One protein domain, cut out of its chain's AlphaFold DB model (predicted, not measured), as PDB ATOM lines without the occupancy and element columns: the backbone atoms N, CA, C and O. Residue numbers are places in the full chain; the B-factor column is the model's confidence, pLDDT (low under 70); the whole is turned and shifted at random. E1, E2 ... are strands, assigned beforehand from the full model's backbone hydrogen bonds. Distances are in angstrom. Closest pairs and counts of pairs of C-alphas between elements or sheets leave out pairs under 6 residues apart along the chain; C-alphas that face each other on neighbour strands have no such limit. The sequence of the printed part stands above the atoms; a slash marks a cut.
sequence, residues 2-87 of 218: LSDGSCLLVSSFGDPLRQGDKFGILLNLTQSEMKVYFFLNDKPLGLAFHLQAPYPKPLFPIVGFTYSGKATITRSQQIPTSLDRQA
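This is residues 2 to 87 of the 218 residues of the protein "Hypothetical protein" of Didymodactylos carnosus (UniProt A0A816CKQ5). Little regular structure is present: a small twisted sheet, E2 E3 E4, has the long unnamed stretch 52 to 87 looping round it, and E1 with residues 2 to 3 forms a small hairpin apart from it. The printed part has 86 residues, no named helix and strands E1 to E4, 26 residues, all strand. The sheet, order E2 E3 E4, is an antiparallel meander, each strand the neighbour of the one before. The whole is compact, radius of gyration of the C-alphas 13.5 A, spanning 36 by 31 by 25 A.

Inner strand E3, residues 34 to 40, forms hairpins with E2, residues 23 to 29, at 162 degrees, N 26 to O 37 3.0 A, and E4, residues 43 to 51, at 159 degrees, N 45 to O 38 2.8 A. The sheet is twisted, up to 4.3 A off plane. E1, residues 8 to 10, is apart from E2, E3 and E4.

E2, 19.6 A long, begins at C-alpha 23 (23.559, -28.560, 4.549). E3 is 20.3 A. E4, 22.8 A, ends at C-alpha 51 (20.193, -45.725, -7.567). E1 is 5.5 A.

The printed part has no cut. The link E1 to E2 is long. Residues 2 to 12 have pLDDT under 70.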
ATOM      1  N   LEU A   2      13.183 -35.777   2.640       55.72
ATOM      2  CA  LEU A   2      13.514 -35.982   1.228       55.72
ATOM      3  C   LEU A   2      12.204 -35.956   0.450       55.72
ATOM      4  O   LEU A   2      11.234 -36.540   0.917       55.72
ATOM      5  N   SER A   3      12.158 -35.253  -0.677       54.28
ATOM      6  CA  SER A   3      10.966 -35.099  -1.514       54.28
ATOM      7  C   SER A   3      11.353 -35.207  -2.986       54.28
ATOM      8  O   SER A   3      12.459 -34.810  -3.351       54.28
ATOM      9  N   ASP A   4      10.452 -35.740  -3.809       51.69
ATOM     10  CA  ASP A   4      10.562 -35.796  -5.275       51.69
ATOM     11  C   ASP A   4       9.906 -34.590  -5.971       51.69
ATOM     12  O   ASP A   4       9.744 -34.582  -7.187       51.69
ATOM     13  N   GLY A   5       9.513 -33.560  -5.213       46.09
ATOM     14  CA  GLY A   5       8.786 -32.406  -5.744       46.09
ATOM     15  C   GLY A   5       7.266 -32.585  -5.806       46.09
ATOM     16  O   GLY A   5       6.574 -31.613  -6.099       46.09
ATOM     17  N   SER A   6       6.734 -33.767  -5.474       36.56
ATOM     18  CA  SER A   6       5.288 -34.028  -5.389       36.56
ATOM     19  C   SER A   6       4.854 -34.626  -4.043       36.56
ATOM     20  O   SER A   6       3.746 -34.360  -3.577       36.56
ATOM     21  N   CYS A   7       5.741 -35.372  -3.374       39.94
ATOM     22  CA  CYS A   7       5.506 -35.996  -2.074       39.94
ATOM     23  C   CYS A   7       6.807 -36.093  -1.251       39.94
ATOM     24  O   CYS A   7       7.917 -35.921  -1.765       39.94
ATOM     25  N   LEU A   8       6.690 -36.345   0.055       57.53
ATOM     26  CA  LEU A   8       7.820 -36.654   0.934       57.53
ATOM     27  C   LEU A   8       8.267 -38.108   0.692       57.53
ATOM     28  O   LEU A   8       7.647 -39.034   1.197       57.53
ATOM     29  N   LEU A   9       9.365 -38.303  -0.041       56.41
ATOM     30  CA  LEU A   9      10.006 -39.604  -0.268       56.41
ATOM     31  C   LEU A   9      10.487 -40.267   1.028       56.41
ATOM     32  O   LEU A   9      10.373 -41.479   1.186       56.41
ATOM     33  N   VAL A  10      11.068 -39.479   1.940       60.84
ATOM     34  CA  VAL A  10      11.517 -39.956   3.257       60.84
ATOM     35  C   VAL A  10      11.281 -38.862   4.296       60.84
ATOM     36  O   VAL A  10      11.960 -37.821   4.313       60.84
ATOM     37  N   SER A  11      10.325 -39.097   5.192       62.12
ATOM     38  CA  SER A  11      10.141 -38.293   6.400       62.12
ATOM     39  C   SER A  11      11.297 -38.529   7.376       62.12
ATOM     40  O   SER A  11      11.810 -39.639   7.488       62.12
ATOM     41  N   SER A  12      11.717 -37.487   8.095       68.06
ATOM     42  CA  SER A  12      12.657 -37.620   9.227       68.06
ATOM     43  C   SER A  12      14.057 -38.173   8.893       68.06
ATOM     44  O   SER A  12      14.746 -38.682   9.775       68.06
ATOM     45  N   PHE A  13      14.537 -38.026   7.647       81.62
ATOM     46  CA  PHE A  13      15.916 -38.413   7.295       81.62
ATOM     47  C   PHE A  13      16.983 -37.692   8.143       81.62
ATOM     48  O   PHE A  13      18.037 -38.246   8.424       81.62
ATOM     49  N   GLY A  14      16.705 -36.478   8.602       82.94
ATOM     50  CA  GLY A  14      17.542 -35.724   9.530       82.94
ATOM     51  C   GLY A  14      16.712 -34.656  10.228       82.94
ATOM     52  O   GLY A  14      15.510 -34.541   9.956       82.94
ATOM     53  N   ASP A  15      17.361 -33.893  11.102       81.75
ATOM     54  CA  ASP A  15      16.720 -32.807  11.839       81.75
ATOM     55  C   ASP A  15      16.190 -31.719  10.881       81.75
ATOM     56  O   ASP A  15      16.720 -31.549   9.773       81.75
ATOM     57  N   PRO A  16      15.131 -30.981  11.265       81.06
ATOM     58  CA  PRO A  16      14.667 -29.832  10.496       81.06
ATOM     59  C   PRO A  16      15.773 -28.782  10.336       81.06
ATOM     60  O   PRO A  16      16.439 -28.435  11.310       81.06
ATOM     61  N   LEU A  17      15.922 -28.247   9.121       85.50
ATOM     62  CA  LEU A  17      16.867 -27.166   8.835       85.50
ATOM     63  C   LEU A  17      16.435 -25.863   9.515       85.50
ATOM     64  O   LEU A  17      15.260 -25.491   9.481       85.50
ATOM     65  N   ARG A  18      17.407 -25.146  10.075       86.44
ATOM     66  CA  ARG A  18      17.254 -23.848  10.737       86.44
ATOM     67  C   ARG A  18      18.105 -22.786  10.055       86.44
ATOM     68  O   ARG A  18      19.015 -23.066   9.275       86.44
ATOM     69  N   GLN A  19      17.813 -21.528  10.369       88.62
ATOM     70  CA  GLN A  19      18.654 -20.423   9.929       88.62
ATOM     71  C   GLN A  19      20.081 -20.601  10.463       88.62
ATOM     72  O   GLN A  19      20.286 -20.803  11.656       88.62
ATOM     73  N   GLY A  20      21.060 -20.473   9.566       91.88
ATOM     74  CA  GLY A  20      22.479 -20.623   9.893       91.88
ATOM     75  C   GLY A  20      23.010 -22.048   9.746       91.88
ATOM     76  O   GLY A  20      24.227 -22.223   9.781       91.88
ATOM     77  N   ASP A  21      22.144 -23.038   9.514       93.62
ATOM     78  CA  ASP A  21      22.592 -24.404   9.269       93.62
ATOM     79  C   ASP A  21      23.367 -24.529   7.953       93.62
ATOM     80  O   ASP A  21      23.060 -23.897   6.935       93.62
ATOM     81  N   LYS A  22      24.353 -25.425   7.962       94.56
ATOM     82  CA  LYS A  22      25.089 -25.870   6.783       94.56
ATOM     83  C   LYS A  22      24.577 -27.235   6.344       94.56
ATOM     84  O   LYS A  22      24.788 -28.229   7.034       94.56
ATOM     85  N   PHE A  23      23.972 -27.300   5.163       93.75
ATOM     86  CA  PHE A  23      23.559 -28.560   4.549       93.75
ATOM     87  C   PHE A  23      24.557 -28.996   3.472       93.75
ATOM     88  O   PHE A  23      24.875 -28.228   2.564       93.75
ATOM     89  N   GLY A  24      25.068 -30.221   3.583       94.75
ATOM     90  CA  GLY A  24      26.034 -30.801   2.652       94.75
ATOM     91  C   GLY A  24      25.427 -31.919   1.813       94.75
ATOM     92  O   GLY A  24      24.629 -32.713   2.309       94.75
ATOM     93  N   ILE A  25      25.850 -32.004   0.550       95.25
ATOM     94  CA  ILE A  25      25.499 -33.084  -0.378       95.25
ATOM     95  C   ILE A  25      26.793 -33.652  -0.955       95.25
ATOM     96  O   ILE A  25      27.603 -32.905  -1.508       95.25
ATOM     97  N   LEU A  26      26.977 -34.966  -0.850       95.94
ATOM     98  CA  LEU A  26      28.052 -35.689  -1.528       95.94
ATOM     99  C   LEU A  26      27.444 -36.679  -2.519       95.94
ATOM    100  O   LEU A  26      26.634 -37.523  -2.142       95.94
ATOM    101  N   LEU A  27      27.870 -36.580  -3.777       95.19
ATOM    102  CA  LEU A  27      27.544 -37.543  -4.821       95.19
ATOM    103  C   LEU A  27      28.741 -38.466  -5.046       95.19
ATOM    104  O   LEU A  27      29.839 -37.990  -5.334       95.19
ATOM    105  N   ASN A  28      28.515 -39.773  -4.958       95.50
ATOM    106  CA  ASN A  28      29.453 -40.785  -5.428       95.50
ATOM    107  C   ASN A  28      28.858 -41.438  -6.682       95.50
ATOM    108  O   ASN A  28      27.776 -42.024  -6.631       95.50
ATOM    109  N   LEU A  29      29.526 -41.233  -7.816       95.12
ATOM    110  CA  LEU A  29      28.976 -41.414  -9.156       95.12
ATOM    111  C   LEU A  29      29.828 -42.394  -9.969       95.12
ATOM    112  O   LEU A  29      31.032 -42.186 -10.121       95.12
ATOM    113  N   THR A  30      29.192 -43.400 -10.565       95.50
ATOM    114  CA  THR A  30      29.793 -44.282 -11.584       95.50
ATOM    115  C   THR A  30      28.968 -44.236 -12.877       95.50
ATOM    116  O   THR A  30      28.071 -43.417 -13.013       95.50
ATOM    117  N   GLN A  31      29.247 -45.063 -13.888       91.12
ATOM    118  CA  GLN A  31      28.409 -45.070 -15.100       91.12
ATOM    119  C   GLN A  31      26.990 -45.613 -14.856       91.12
ATOM    120  O   GLN A  31      26.067 -45.194 -15.553       91.12
ATOM    121  N   SER A  32      26.817 -46.502 -13.878       92.38
ATOM    122  CA  SER A  32      25.574 -47.241 -13.618       92.38
ATOM    123  C   SER A  32      25.060 -47.099 -12.183       92.38
ATOM    124  O   SER A  32      24.107 -47.773 -11.803       92.38
ATOM    125  N   GLU A  33      25.691 -46.253 -11.369       94.94
ATOM    126  CA  GLU A  33      25.342 -46.088  -9.962       94.94
ATOM    127  C   GLU A  33      25.438 -44.619  -9.539       94.94
ATOM    128  O   GLU A  33      26.425 -43.938  -9.832       94.94
ATOM    129  N   MET A  34      24.429 -44.157  -8.799       94.81
ATOM    130  CA  MET A  34      24.433 -42.878  -8.097       94.81
ATOM    131  C   MET A  34      24.139 -43.101  -6.614       94.81
ATOM    132  O   MET A  34      23.063 -43.574  -6.243       94.81
ATOM    133  N   LYS A  35      25.086 -42.704  -5.765       95.12
ATOM    134  CA  LYS A  35      24.920 -42.642  -4.311       95.12
ATOM    135  C   LYS A  35      24.910 -41.196  -3.847       95.12
ATOM    136  O   LYS A  35      25.779 -40.414  -4.239       95.12
ATOM    137  N   VAL A  36      23.947 -40.854  -3.000       94.19
ATOM    138  CA  VAL A  36      23.773 -39.502  -2.458       94.19
ATOM    139  C   VAL A  36      23.832 -39.564  -0.943       94.19
ATOM    140  O   VAL A  36      23.038 -40.270  -0.324       94.19
ATOM    141  N   TYR A  37      24.745 -38.806  -0.349       94.69
ATOM    142  CA  TYR A  37      24.887 -38.673   1.099       94.69
ATOM    143  C   TYR A  37      24.547 -37.248   1.521       94.69
ATOM    144  O   TYR A  37      24.910 -36.292   0.825       94.69
ATOM    145  N   PHE A  38      23.894 -37.109   2.675       94.12
ATOM    146  CA  PHE A  38      23.566 -35.807   3.251       94.12
ATOM    147  C   PHE A  38      24.286 -35.551   4.564       94.12
ATOM    148  O   PHE A  38      24.571 -36.470   5.334       94.12
ATOM    149  N   PHE A  39      24.534 -34.271   4.819       94.19
ATOM    150  CA  PHE A  39      25.196 -33.779   6.016       94.19
ATOM    151  C   PHE A  39      24.436 -32.569   6.545       94.19
ATOM    152  O   PHE A  39      24.004 -31.724   5.761       94.19
ATOM    153  N   LEU A  40      24.322 -32.458   7.863       92.56
ATOM    154  CA  LEU A  40      23.787 -31.276   8.530       92.56
ATOM    155  C   LEU A  40      24.794 -30.801   9.568       92.56
ATOM    156  O   LEU A  40      25.120 -31.546  10.484       92.56
ATOM    157  N   ASN A  41      25.307 -29.580   9.415       92.81
ATOM    158  CA  ASN A  41      26.322 -29.000  10.296       92.81
ATOM    159  C   ASN A  41      27.530 -29.936  10.480       92.81
ATOM    160  O   ASN A  41      27.923 -30.245  11.598       92.81
ATOM    161  N   ASP A  42      28.067 -30.438   9.361       93.25
ATOM    162  CA  ASP A  42      29.165 -31.424   9.295       93.25
ATOM    163  C   ASP A  42      28.856 -32.816   9.863       93.25
ATOM    164  O   ASP A  42      29.670 -33.729   9.726       93.25
ATOM    165  N   LYS A  43      27.664 -33.029  10.427       92.56
ATOM    166  CA  LYS A  43      27.217 -34.339  10.892       92.56
ATOM    167  C   LYS A  43      26.687 -35.172   9.717       92.56
ATOM    168  O   LYS A  43      25.741 -34.732   9.055       92.56
ATOM    169  N   PRO A  44      27.224 -36.378   9.461       94.25
ATOM    170  CA  PRO A  44      26.687 -37.277   8.443       94.25
ATOM    171  C   PRO A  44      25.291 -37.781   8.834       94.25
ATOM    172  O   PRO A  44      25.071 -38.276   9.944       94.25
ATOM    173  N   LEU A  45      24.345 -37.678   7.899       91.81
ATOM    174  CA  LEU A  45      22.983 -38.213   8.029       91.81
ATOM    175  C   LEU A  45      22.841 -39.618   7.418       91.81
ATOM    176  O   LEU A  45      21.840 -40.295   7.674       91.81
ATOM    177  N   GLY A  46      23.851 -40.062   6.666       92.56
ATOM    178  CA  GLY A  46      23.912 -41.366   6.007       92.56
ATOM    179  C   GLY A  46      23.633 -41.317   4.502       92.56
ATOM    180  O   GLY A  46      23.517 -40.246   3.895       92.56
ATOM    181  N   LEU A  47      23.535 -42.508   3.906       93.38
ATOM    182  CA  LEU A  47      23.184 -42.720   2.503       93.38
ATOM    183  C   LEU A  47      21.683 -42.487   2.301       93.38
ATOM    184  O   LEU A  47      20.854 -43.212   2.841       93.38
ATOM    185  N   ALA A  48      21.343 -41.468   1.523       91.31
ATOM    186  CA  ALA A  48      19.968 -41.064   1.273       91.31
ATOM    187  C   ALA A  48      19.367 -41.720   0.032       91.31
ATOM    188  O   ALA A  48      18.223 -42.161   0.059       91.31
ATOM    189  N   PHE A  49      20.150 -41.800  -1.041       90.31
ATOM    190  CA  PHE A  49      19.738 -42.417  -2.297       90.31
ATOM    191  C   PHE A  49      20.819 -43.363  -2.784       90.31
ATOM    192  O   PHE A  49      22.004 -43.021  -2.749       90.31
ATOM    193  N   HIS A  50      20.399 -44.523  -3.275       93.62
ATOM    194  CA  HIS A  50      21.261 -45.501  -3.920       93.62
ATOM    195  C   HIS A  50      20.561 -46.031  -5.166       93.62
ATOM    196  O   HIS A  50      19.822 -47.008  -5.116       93.62
ATOM    197  N   LEU A  51      20.786 -45.354  -6.288       92.25
ATOM    198  CA  LEU A  51      20.193 -45.725  -7.567       92.25
ATOM    199  C   LEU A  51      21.191 -46.558  -8.367       92.25
ATOM    200  O   LEU A  51      22.301 -46.101  -8.638       92.25
ATOM    201  N   GLN A  52      20.787 -47.763  -8.760       93.56
ATOM    202  CA  GLN A  52      21.564 -48.668  -9.612       93.56
ATOM    203  C   GLN A  52      21.048 -48.615 -11.054       93.56
ATOM    204  O   GLN A  52      20.536 -49.595 -11.589       93.56
ATOM    205  N   ALA A  53      21.121 -47.434 -11.664       89.44
ATOM    206  CA  ALA A  53      20.678 -47.198 -13.031       89.44
ATOM    207  C   ALA A  53      21.473 -46.049 -13.676       89.44
ATOM    208  O   ALA A  53      22.069 -45.232 -12.962       89.44
ATOM    209  N   PRO A  54      21.464 -45.938 -15.017       88.88
ATOM    210  CA  PRO A  54      21.895 -44.721 -15.691       88.88
ATOM    211  C   PRO A  54      21.104 -43.512 -15.183       88.88
ATOM    212  O   PRO A  54      19.905 -43.596 -14.925       88.88
ATOM    213  N   TYR A  55      21.777 -42.373 -15.069       87.88
ATOM    214  CA  TYR A  55      21.195 -41.122 -14.589       87.88
ATOM    215  C   TYR A  55      21.538 -39.977 -15.553       87.88
ATOM    216  O   TYR A  55      22.565 -40.038 -16.246       87.88
ATOM    217  N   PRO A  56      20.693 -38.932 -15.627       87.31
ATOM    218  CA  PRO A  56      20.911 -37.822 -16.544       87.31
ATOM    219  C   PRO A  56      22.199 -37.061 -16.208       87.31
ATOM    220  O   PRO A  56      22.588 -36.924 -15.048       87.31
ATOM    221  N   LYS A  57      22.871 -36.555 -17.243       87.81
ATOM    222  CA  LYS A  57      24.078 -35.727 -17.124       87.81
ATOM    223  C   LYS A  57      23.928 -34.483 -18.004       87.81
ATOM    224  O   LYS A  57      23.448 -34.622 -19.129       87.81
ATOM    225  N   PRO A  58      24.393 -33.303 -17.557       92.56
ATOM    226  CA  PRO A  58      25.007 -33.021 -16.251       92.56
ATOM    227  C   PRO A  58      24.002 -32.987 -15.082       92.56
ATOM    228  O   PRO A  58      22.809 -32.784 -15.284       92.56
ATOM    229  N   LEU A  59      24.502 -33.178 -13.854       89.00
ATOM    230  CA  LEU A  59      23.737 -33.006 -12.613       89.00
ATOM    231  C   LEU A  59      24.019 -31.626 -12.008       89.00
ATOM    232  O   LEU A  59      25.173 -31.191 -11.981       89.00
ATOM    233  N   PHE A  60      22.987 -30.979 -11.467       89.12
ATOM    234  CA  PHE A  60      23.094 -29.681 -10.800       89.12
ATOM    235  C   PHE A  60      22.433 -29.721  -9.420       89.12
ATOM    236  O   PHE A  60      21.374 -30.335  -9.277       89.12
ATOM    237  N   PRO A  61      23.015 -29.067  -8.399       87.88
ATOM    238  CA  PRO A  61      22.334 -28.889  -7.128       87.88
ATOM    239  C   PRO A  61      21.168 -27.912  -7.305       87.88
ATOM    240  O   PRO A  61      21.320 -26.854  -7.916       87.88
ATOM    241  N   ILE A  62      20.018 -28.253  -6.735       87.56
ATOM    242  CA  ILE A  62      18.834 -27.395  -6.708       87.56
ATOM    243  C   ILE A  62      18.448 -27.182  -5.249       87.56
ATOM    244  O   ILE A  62      18.457 -28.118  -4.450       87.56
ATOM    245  N   VAL A  63      18.107 -25.941  -4.910       87.50
ATOM    246  CA  VAL A  63      17.533 -25.578  -3.614       87.50
ATOM    247  C   VAL A  63      16.181 -24.937  -3.883       87.50
ATOM    248  O   VAL A  63      16.101 -23.936  -4.592       87.50
ATOM    249  N   GLY A  64      15.127 -25.531  -3.334       86.81
ATOM    250  CA  GLY A  64      13.773 -24.990  -3.364       86.81
ATOM    251  C   GLY A  64      13.346 -24.555  -1.968       86.81
ATOM    252  O   GLY A  64      13.698 -25.202  -0.982       86.81
ATOM    253  N   PHE A  65      12.573 -23.476  -1.886       83.06
ATOM    254  CA  PHE A  65      11.955 -23.020  -0.646       83.06
ATOM    255  C   PHE A  65      10.438 -22.991  -0.818       83.06
ATOM    256  O   PHE A  65       9.941 -22.479  -1.817       83.06
ATOM    257  N   THR A  66       9.702 -23.505   0.169       79.56
ATOM    258  CA  THR A  66       8.236 -23.371   0.220       79.56
ATOM    259  C   THR A  66       7.811 -21.936   0.546       79.56
ATOM    260  O   THR A  66       6.759 -21.482   0.109       79.56
ATOM    261  N   TYR A  67       8.644 -21.212   1.296       84.69
ATOM    262  CA  TYR A  67       8.423 -19.825   1.715       84.69
ATOM    263  C   TYR A  67       9.639 -18.957   1.364       84.69
ATOM    264  O   TYR A  67      10.534 -19.379   0.636       84.69
ATOM    265  N   SER A  68       9.706 -17.737   1.899       89.50
ATOM    266  CA  SER A  68      10.895 -16.894   1.774       89.50
ATOM    267  C   SER A  68      12.115 -17.569   2.406       89.50
ATOM    268  O   SER A  68      12.104 -17.898   3.593       89.50
ATOM    269  N   GLY A  69      13.187 -17.718   1.635       89.06
ATOM    270  CA  GLY A  69      14.445 -18.270   2.113       89.06
ATOM    271  C   GLY A  69      15.618 -17.802   1.266       89.06
ATOM    272  O   GLY A  69      15.455 -17.316   0.147       89.06
ATOM    273  N   LYS A  70      16.818 -17.922   1.828       92.75
ATOM    274  CA  LYS A  70      18.072 -17.620   1.141       92.75
ATOM    275  C   LYS A  70      19.064 -18.731   1.438       92.75
ATOM    276  O   LYS A  70      19.241 -19.105   2.592       92.75
ATOM    277  N   ALA A  71      19.733 -19.216   0.401       93.69
ATOM    278  CA  ALA A  71      20.852 -20.137   0.524       93.69
ATOM    279  C   ALA A  71      22.042 -19.614  -0.278       93.69
ATOM    280  O   ALA A  71      21.879 -18.966  -1.312       93.69
ATOM    281  N   THR A  72      23.236 -19.938   0.204       94.88
ATOM    282  CA  THR A  72      24.486 -19.764  -0.532       94.88
ATOM    283  C   THR A  72      25.008 -21.152  -0.863       94.88
ATOM    284  O   THR A  72      25.239 -21.952   0.040       94.88
ATOM    285  N   ILE A  73      25.190 -21.441  -2.150       94.31
ATOM    286  CA  ILE A  73      25.721 -22.728  -2.607       94.31
ATOM    287  C   ILE A  73      27.214 -22.560  -2.862       94.31
ATOM    288  O   ILE A  73      27.625 -21.722  -3.663       94.31
ATOM    289  N   THR A  74      28.030 -23.366  -2.189       94.81
ATOM    290  CA  THR A  74      29.480 -23.401  -2.383       94.81
ATOM    291  C   THR A  74      29.932 -24.824  -2.682       94.81
ATOM    292  O   THR A  74      29.379 -25.800  -2.173       94.81
ATOM    293  N   ARG A  75      30.951 -24.961  -3.533       94.50
ATOM    294  CA  ARG A  75      31.604 -26.250  -3.764       94.50
ATOM    295  C   ARG A  75      32.659 -26.461  -2.684       94.50
ATOM    296  O   ARG A  75      33.627 -25.705  -2.621       94.50
ATOM    297  N   SER A  76      32.481 -27.494  -1.862       93.25
ATOM    298  CA  SER A  76      33.503 -27.890  -0.893       93.25
ATOM    299  C   SER A  76      34.788 -28.319  -1.605       93.25
ATOM    300  O   SER A  76      34.738 -29.006  -2.627       93.25
ATOM    301  N   GLN A  77      35.933 -27.933  -1.043       94.38
ATOM    302  CA  GLN A  77      37.255 -28.417  -1.463       94.38
ATOM    303  C   GLN A  77      37.663 -29.699  -0.724       94.38
ATOM    304  O   GLN A  77      38.632 -30.352  -1.096       94.38
ATOM    305  N   GLN A  78      36.926 -30.059   0.328       93.44
ATOM    306  CA  GLN A  78      37.181 -31.229   1.159       93.44
ATOM    307  C   GLN A  78      36.048 -32.237   0.994       93.44
ATOM    308  O   GLN A  78      34.868 -31.880   1.060       93.44
ATOM    309  N   ILE A  79      36.419 -33.499   0.787       93.00
ATOM    310  CA  ILE A  79      35.484 -34.622   0.767       93.00
ATOM    311  C   ILE A  79      35.345 -35.128   2.210       93.00
ATOM    312  O   ILE A  79      36.369 -35.446   2.821       93.00
ATOM    313  N   PRO A  80      34.124 -35.203   2.773       93.62
ATOM    314  CA  PRO A  80      33.910 -35.798   4.088       93.62
ATOM    315  C   PRO A  80      34.431 -37.238   4.136       93.62
ATOM    316  O   PRO A  80      34.152 -38.033   3.241       93.62
ATOM    317  N   THR A  81      35.184 -37.577   5.182       91.94
ATOM    318  CA  THR A  81      35.743 -38.926   5.369       91.94
ATOM    319  C   THR A  81      34.796 -39.860   6.116       91.94
ATOM    320  O   THR A  81      34.851 -41.068   5.917       91.94
ATOM    321  N   SER A  82      33.918 -39.308   6.956       94.31
ATOM    322  CA  SER A  82      32.873 -40.058   7.651       94.31
ATOM    323  C   SER A  82      31.549 -39.910   6.915       94.31
ATOM    324  O   SER A  82      31.069 -38.792   6.722       94.31
ATOM    325  N   LEU A  83      30.974 -41.036   6.497       94.00
ATOM    326  CA  LEU A  83      29.691 -41.096   5.786       94.00
ATOM    327  C   LEU A  83      28.591 -41.755   6.624       94.00
ATOM    328  O   LEU A  83      27.409 -41.607   6.310       94.00
ATOM    329  N   ASP A  84      28.978 -42.470   7.681       91.06
ATOM    330  CA  ASP A  84      28.058 -43.232   8.510       91.06
ATOM    331  C   ASP A  84      27.260 -42.310   9.417       91.06
ATOM    332  O   ASP A  84      27.802 -41.415  10.070       91.06
ATOM    333  N   ARG A  85      25.946 -42.546   9.464       89.12
ATOM    334  CA  ARG A  85      25.029 -41.762  10.285       89.12
ATOM    335  C   ARG A  85      25.468 -41.825  11.743       89.12
ATOM    336  O   ARG A  85      25.501 -42.893  12.349       89.12
ATOM    337  N   GLN A  86      25.714 -40.662  12.332       85.69
ATOM    338  CA  GLN A  86      25.929 -40.577  13.769       85.69
ATOM    339  C   GLN A  86      24.582 -40.607  14.491       85.69
ATOM    340  O   GLN A  86      23.683 -39.817  14.173       85.69
ATOM    341  N   ALA A  87      24.452 -41.498  15.476       82.94
ATOM    342  CA  ALA A  87      23.283 -41.537  16.346       82.94
ATOM    343  C   ALA A  87      23.041 -40.147  16.954       82.94
ATOM    344  O   ALA A  87      23.976 -39.444  17.348       82.94
TER     345      ALA A  87